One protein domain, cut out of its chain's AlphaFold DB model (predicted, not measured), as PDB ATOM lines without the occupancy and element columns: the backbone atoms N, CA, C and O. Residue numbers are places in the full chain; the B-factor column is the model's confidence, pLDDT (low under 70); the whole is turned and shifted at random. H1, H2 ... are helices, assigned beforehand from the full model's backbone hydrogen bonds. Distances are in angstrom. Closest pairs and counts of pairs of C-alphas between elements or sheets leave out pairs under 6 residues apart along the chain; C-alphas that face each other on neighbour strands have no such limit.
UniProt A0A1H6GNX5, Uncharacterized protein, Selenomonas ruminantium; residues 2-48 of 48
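What this domain is: This is residues 2 to 48 of the 48 residues of an uncharacterized protein of Selenomonas ruminantium (UniProt A0A1H6GNX5). One long helix, H2, makes the length of the model, and a shorter helix, H1, meets it at one end to form an L with a sharp corner. Most of both arms of the L stands free, residues 2 to 8 and 24 to 48. The printed part has 47 residues with two named helices, H1 then H2, and no named strand, and its class is all helix. It is extended, with a radius of gyration of the C-alphas of 17.1 A and spans of 51 by 24 by 6 A.

Where its parts are: H2 is residues 16 to 46, 44.6 A long from C-alpha 16 at (104.144, 75.658, 74.702) to C-alpha 46 at (90.417, 109.579, 49.253). H1 is residues 2 to 13, 16.6 A long, beginning at C-alpha 2 at (109.890, 94.734, 87.822).

How they stand to each other: H1 and H2 only just touch, with 3 pairs of C-alphas within 8 A, and only at the corner by their tight link. H1 touches H2 with residues 12 to 13 alone, and H2 touches H1 with residues 18 to 22 alone; the closest C-alphas of the two helices are those of Leu 13 and Ala 19, 5.0 A apart. Their lines are about perpendicular, at 81 degrees. In H1 and H2 every O i to N i+4 pair is within hydrogen-bond range.

The domain as a whole: The two C-alphas farthest apart, those of Gly 4 and Ala 48, are 50.9 A apart. The printed part has no cut. The mean pLDDT of the printed part is 85.0, and residues 47 to 48 are under 70.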
ATOM      1  N   ILE A   2     110.029  94.942  89.285       72.94
ATOM      2  CA  ILE A   2     109.890  94.734  87.822       72.94
ATOM      3  C   ILE A   2     110.649  93.500  87.281       72.94
ATOM      4  O   ILE A   2     110.146  92.779  86.425       72.94
ATOM      5  N   LYS A   3     111.838  93.194  87.823       75.19
ATOM      6  CA  LYS A   3     112.644  92.034  87.386       75.19
ATOM      7  C   LYS A   3     111.971  90.677  87.660       75.19
ATOM      8  O   LYS A   3     112.166  89.744  86.888       75.19
ATOM      9  N   GLY A   4     111.179  90.572  88.734       80.88
ATOM     10  CA  GLY A   4     110.439  89.348  89.070       80.88
ATOM     11  C   GLY A   4     109.274  89.107  88.113       80.88
ATOM     12  O   GLY A   4     109.095  87.994  87.629       80.88
ATOM     13  N   TRP A   5     108.566  90.179  87.753       81.25
ATOM     14  CA  TRP A   5     107.495  90.144  86.758       81.25
ATOM     15  C   TRP A   5     108.011  89.719  85.379       81.25
ATOM     16  O   TRP A   5     107.454  88.820  84.760       81.25
ATOM     17  N   TYR A   6     109.144  90.276  84.937       80.62
ATOM     18  CA  TYR A   6     109.746  89.902  83.655       80.62
ATOM     19  C   TYR A   6     110.225  88.443  83.623       80.62
ATOM     20  O   TYR A   6     110.157  87.776  82.591       80.62
ATOM     21  N   ARG A   7     110.711  87.919  84.754       83.00
ATOM     22  CA  ARG A   7     111.097  86.508  84.867       83.00
ATOM     23  C   ARG A   7     109.882  85.588  84.746       83.00
ATOM     24  O   ARG A   7     109.913  84.705  83.899       83.00
ATOM     25  N   ALA A   8     108.823  85.850  85.510       82.81
ATOM     26  CA  ALA A   8     107.583  85.078  85.439       82.81
ATOM     27  C   ALA A   8     106.943  85.148  84.042       82.81
ATOM     28  O   ALA A   8     106.463  84.144  83.526       82.81
ATOM     29  N   PHE A   9     107.001  86.310  83.390       78.94
ATOM     30  CA  PHE A   9     106.508  86.483  82.027       78.94
ATOM     31  C   PHE A   9     107.317  85.676  81.002       78.94
ATOM     32  O   PHE A   9     106.741  85.021  80.139       78.94
ATOM     33  N   ARG A  10     108.652  85.649  81.118       81.06
ATOM     34  CA  ARG A  10     109.495  84.787  80.272       81.06
ATOM     35  C   ARG A  10     109.247  83.304  80.522       81.06
ATOM     36  O   ARG A  10     109.220  82.539  79.568       81.06
ATOM     37  N   GLU A  11     109.055  82.906  81.775       83.31
ATOM     38  CA  GLU A  11     108.713  81.525  82.132       83.31
ATOM     39  C   GLU A  11     107.334  81.132  81.569       83.31
ATOM     40  O   GLU A  11     107.186  80.044  81.021       83.31
ATOM     41  N   TYR A  12     106.357  82.046  81.589       79.50
ATOM     42  CA  TYR A  12     105.047  81.857  80.961       79.50
ATOM     43  C   TYR A  12     105.145  81.704  79.436       79.50
ATOM     44  O   TYR A  12     104.583  80.762  78.875       79.50
ATOM     45  N   LEU A  13     105.914  82.567  78.765       77.00
ATOM     46  CA  LEU A  13     106.159  82.480  77.320       77.00
ATOM     47  C   LEU A  13     106.966  81.241  76.911       77.00
ATOM     48  O   LEU A  13     106.836  80.786  75.779       77.00
ATOM     49  N   ALA A  14     107.782  80.684  77.809       81.81
ATOM     50  CA  ALA A  14     108.526  79.449  77.567       81.81
ATOM     51  C   ALA A  14     107.634  78.193  77.609       81.81
ATOM     52  O   ALA A  14     108.065  77.122  77.182       81.81
ATOM     53  N   THR A  15     106.394  78.303  78.100       85.25
ATOM     54  CA  THR A  15     105.428  77.206  77.999       85.25
ATOM     55  C   THR A  15     104.913  77.079  76.561       85.25
ATOM     56  O   THR A  15     104.695  78.093  75.893       85.25
ATOM     57  N   PRO A  16     104.647  75.857  76.064       78.94
ATOM     58  CA  PRO A  16     104.144  75.658  74.702       78.94
ATOM     59  C   PRO A  16     102.802  76.365  74.457       78.94
ATOM     60  O   PRO A  16     102.543  76.821  73.347       78.94
ATOM     61  N   LYS A  17     101.976  76.514  75.503       78.12
ATOM     62  CA  LYS A  17     100.720  77.269  75.452       78.12
ATOM     63  C   LYS A  17     100.967  78.777  75.343       78.12
ATOM     64  O   LYS A  17     100.433  79.414  74.445       78.12
ATOM     65  N   GLY A  18     101.833  79.330  76.196       79.19
ATOM     66  CA  GLY A  18     102.161  80.757  76.184       79.19
ATOM     67  C   GLY A  18     102.863  81.213  74.902       79.19
ATOM     68  O   GLY A  18     102.582  82.303  74.412       79.19
ATOM     69  N   ALA A  19     103.727  80.379  74.316       79.75
ATOM     70  CA  ALA A  19     104.378  80.673  73.037       79.75
ATOM     71  C   ALA A  19     103.382  80.724  71.865       79.75
ATOM     72  O   ALA A  19     103.509  81.575  70.979       79.75
ATOM     73  N   PHE A  20     102.396  79.821  71.859       82.62
ATOM     74  CA  PHE A  20     101.349  79.787  70.840       82.62
ATOM     75  C   PHE A  20     100.409  80.990  70.974       82.62
ATOM     76  O   PHE A  20     100.252  81.745  70.015       82.62
ATOM     77  N   ASP A  21      99.904  81.244  72.184       86.25
ATOM     78  CA  ASP A  21      99.031  82.386  72.470       86.25
ATOM     79  C   ASP A  21      99.735  83.710  72.126       86.25
ATOM     80  O   ASP A  21      99.168  84.569  71.453       86.25
ATOM     81  N   PHE A  22     101.010  83.872  72.500       84.94
ATOM     82  CA  PHE A  22     101.792  85.066  72.159       84.94
ATOM     83  C   PHE A  22     101.918  85.277  70.650       84.94
ATOM     84  O   PHE A  22     101.830  86.412  70.182       84.94
ATOM     85  N   LYS A  23     102.107  84.204  69.877       84.19
ATOM     86  CA  LYS A  23     102.182  84.281  68.414       84.19
ATOM     87  C   LYS A  23     100.851  84.724  67.809       84.19
ATOM     88  O   LYS A  23     100.858  85.553  66.898       84.19
ATOM     89  N   ASP A  24      99.732  84.220  68.317       89.81
ATOM     90  CA  ASP A  24      98.402  84.617  67.852       89.81
ATOM     91  C   ASP A  24      98.079  86.065  68.227       89.81
ATOM     92  O   ASP A  24      97.643  86.834  67.369       89.81
ATOM     93  N   TYR A  25      98.397  86.487  69.454       88.75
ATOM     94  CA  TYR A  25      98.275  87.889  69.865       88.75
ATOM     95  C   TYR A  25      99.179  88.812  69.043       88.75
ATOM     96  O   TYR A  25      98.735  89.877  68.616       88.75
ATOM     97  N   ALA A  26     100.421  88.411  68.766       89.62
ATOM     98  CA  ALA A  26     101.333  89.178  67.921       89.62
ATOM     99  C   ALA A  26     100.804  89.298  66.484       89.62
ATOM    100  O   ALA A  26     100.878  90.369  65.880       89.62
ATOM    101  N   ARG A  27     100.220  88.224  65.939       91.62
ATOM    102  CA  ARG A  27      99.601  88.233  64.610       91.62
ATOM    103  C   ARG A  27      98.353  89.113  64.571       91.62
ATOM    104  O   ARG A  27      98.193  89.875  63.620       91.62
ATOM    105  N   ALA A  28      97.507  89.045  65.595       93.81
ATOM    106  CA  ALA A  28      96.339  89.907  65.732       93.81
ATOM    107  C   ALA A  28      96.748  91.384  65.831       93.81
ATOM    108  O   ALA A  28      96.197  92.223  65.121       93.81
ATOM    109  N   LEU A  29      97.770  91.698  66.634       94.50
ATOM    110  CA  LEU A  29      98.313  93.051  66.749       94.50
ATOM    111  C   LEU A  29      98.825  93.566  65.397       94.50
ATOM    112  O   LEU A  29      98.517  94.691  65.010       94.50
ATOM    113  N   LEU A  30      99.549  92.729  64.650       93.94
ATOM    114  CA  LEU A  30     100.027  93.062  63.310       93.94
ATOM    115  C   LEU A  30      98.861  93.331  62.346       93.94
ATOM    116  O   LEU A  30      98.910  94.298  61.591       93.94
ATOM    117  N   MET A  31      97.793  92.529  62.391       94.19
ATOM    118  CA  MET A  31      96.593  92.758  61.575       94.19
ATOM    119  C   MET A  31      95.897  94.077  61.920       94.19
ATOM    120  O   MET A  31      95.490  94.805  61.013       94.19
ATOM    121  N   VAL A  32      95.796  94.419  63.207       95.06
ATOM    122  CA  VAL A  32      95.240  95.707  63.650       95.06
ATOM    123  C   VAL A  32      96.096  96.858  63.128       95.06
ATOM    124  O   VAL A  32      95.558  97.777  62.516       95.06
ATOM    125  N   MET A  33      97.422  96.781  63.279       94.62
ATOM    126  CA  MET A  33      98.334  97.804  62.758       94.62
ATOM    127  C   MET A  33      98.200  97.971  61.241       94.62
ATOM    128  O   MET A  33      98.077  99.099  60.770       94.62
ATOM    129  N   LEU A  34      98.168  96.873  60.479       94.62
ATOM    130  CA  LEU A  34      97.968  96.925  59.028       94.62
ATOM    131  C   LEU A  34      96.624  97.554  58.659       94.62
ATOM    132  O   LEU A  34      96.567  98.372  57.746       94.62
ATOM    133  N   THR A  35      95.558  97.216  59.382       94.81
ATOM    134  CA  THR A  35      94.228  97.797  59.156       94.81
ATOM    135  C   THR A  35      94.240  99.302  59.414       94.81
ATOM    136  O   THR A  35      93.741 100.065  58.593       94.81
ATOM    137  N   CYS A  36      94.865  99.756  60.503       94.75
ATOM    138  CA  CYS A  36      95.021 101.182  60.788       94.75
ATOM    139  C   CYS A  36      95.831 101.899  59.702       94.75
ATOM    140  O   CYS A  36      95.423 102.965  59.251       94.75
ATOM    141  N   VAL A  37      96.946 101.315  59.251       94.75
ATOM    142  CA  VAL A  37      97.765 101.883  58.168       94.75
ATOM    143  C   VAL A  37      96.963 101.980  56.872       94.75
ATOM    144  O   VAL A  37      96.974 103.029  56.236       94.75
ATOM    145  N   LEU A  38      96.225 100.932  56.501       93.94
ATOM    146  CA  LEU A  38      95.358 100.947  55.323       93.94
ATOM    147  C   LEU A  38      94.277 102.023  55.426       93.94
ATOM    148  O   LEU A  38      94.068 102.754  54.465       93.94
ATOM    149  N   LEU A  39      93.628 102.166  56.584       94.06
ATOM    150  CA  LEU A  39      92.639 103.221  56.806       94.06
ATOM    151  C   LEU A  39      93.257 104.615  56.678       94.06
ATOM    152  O   LEU A  39      92.674 105.476  56.030       94.06
ATOM    153  N   ILE A  40      94.447 104.835  57.242       94.06
ATOM    154  CA  ILE A  40      95.166 106.109  57.112       94.06
ATOM    155  C   ILE A  40      95.490 106.396  55.644       94.06
ATOM    156  O   ILE A  40      95.263 107.510  55.182       94.06
ATOM    157  N   LEU A  41      95.977 105.401  54.898       91.81
ATOM    158  CA  LEU A  41      96.278 105.548  53.473       91.81
ATOM    159  C   LEU A  41      95.020 105.844  52.650       91.81
ATOM    160  O   LEU A  41      95.059 106.709  51.781       91.81
ATOM    161  N   LEU A  42      93.902 105.175  52.943       91.81
ATOM    162  CA  LEU A  42      92.617 105.426  52.287       91.81
ATOM    163  C   LEU A  42      92.080 106.825  52.590       91.81
ATOM    164  O   LEU A  42      91.586 107.485  51.685       91.81
ATOM    165  N   LEU A  43      92.191 107.291  53.834       90.88
ATOM    166  CA  LEU A  43      91.785 108.648  54.211       90.88
ATOM    167  C   LEU A  43      92.686 109.706  53.569       90.88
ATOM    168  O   LEU A  43      92.191 110.731  53.116       90.88
ATOM    169  N   TYR A  44      93.993 109.453  53.500       88.75
ATOM    170  CA  TYR A  44      94.944 110.357  52.859       88.75
ATOM    171  C   TYR A  44      94.738 110.433  51.341       88.75
ATOM    172  O   TYR A  44      94.815 111.513  50.769       88.75
ATOM    173  N   TRP A  45      94.454 109.300  50.693       83.00
ATOM    174  CA  TRP A  45      94.264 109.226  49.242       83.00
ATOM    175  C   TRP A  45      92.851 109.613  48.789       83.00
ATOM    176  O   TRP A  45      92.691 110.196  47.727       83.00
ATOM    177  N   GLY A  46      91.818 109.273  49.564       72.50
ATOM    178  CA  GLY A  46      90.417 109.579  49.253       72.50
ATOM    179  C   GLY A  46      89.932 110.932  49.779       72.50
ATOM    180  O   GLY A  46      88.836 111.355  49.426       72.50
ATOM    181  N   GLY A  47      90.718 111.583  50.644       59.78
ATOM    182  CA  GLY A  47      90.497 112.949  51.125       59.78
ATOM    183  C   GLY A  47      91.332 114.018  50.407       59.78
ATOM    184  O   GLY A  47      91.259 115.180  50.808       59.78
ATOM    185  N   ALA A  48      92.123 113.631  49.398       51.50
ATOM    186  CA  ALA A  48      92.805 114.510  48.442       51.50
ATOM    187  C   ALA A  48      91.990 114.612  47.145       51.50
ATOM    188  O   ALA A  48      92.016 115.701  46.528       51.50
TER     189      ALA A  48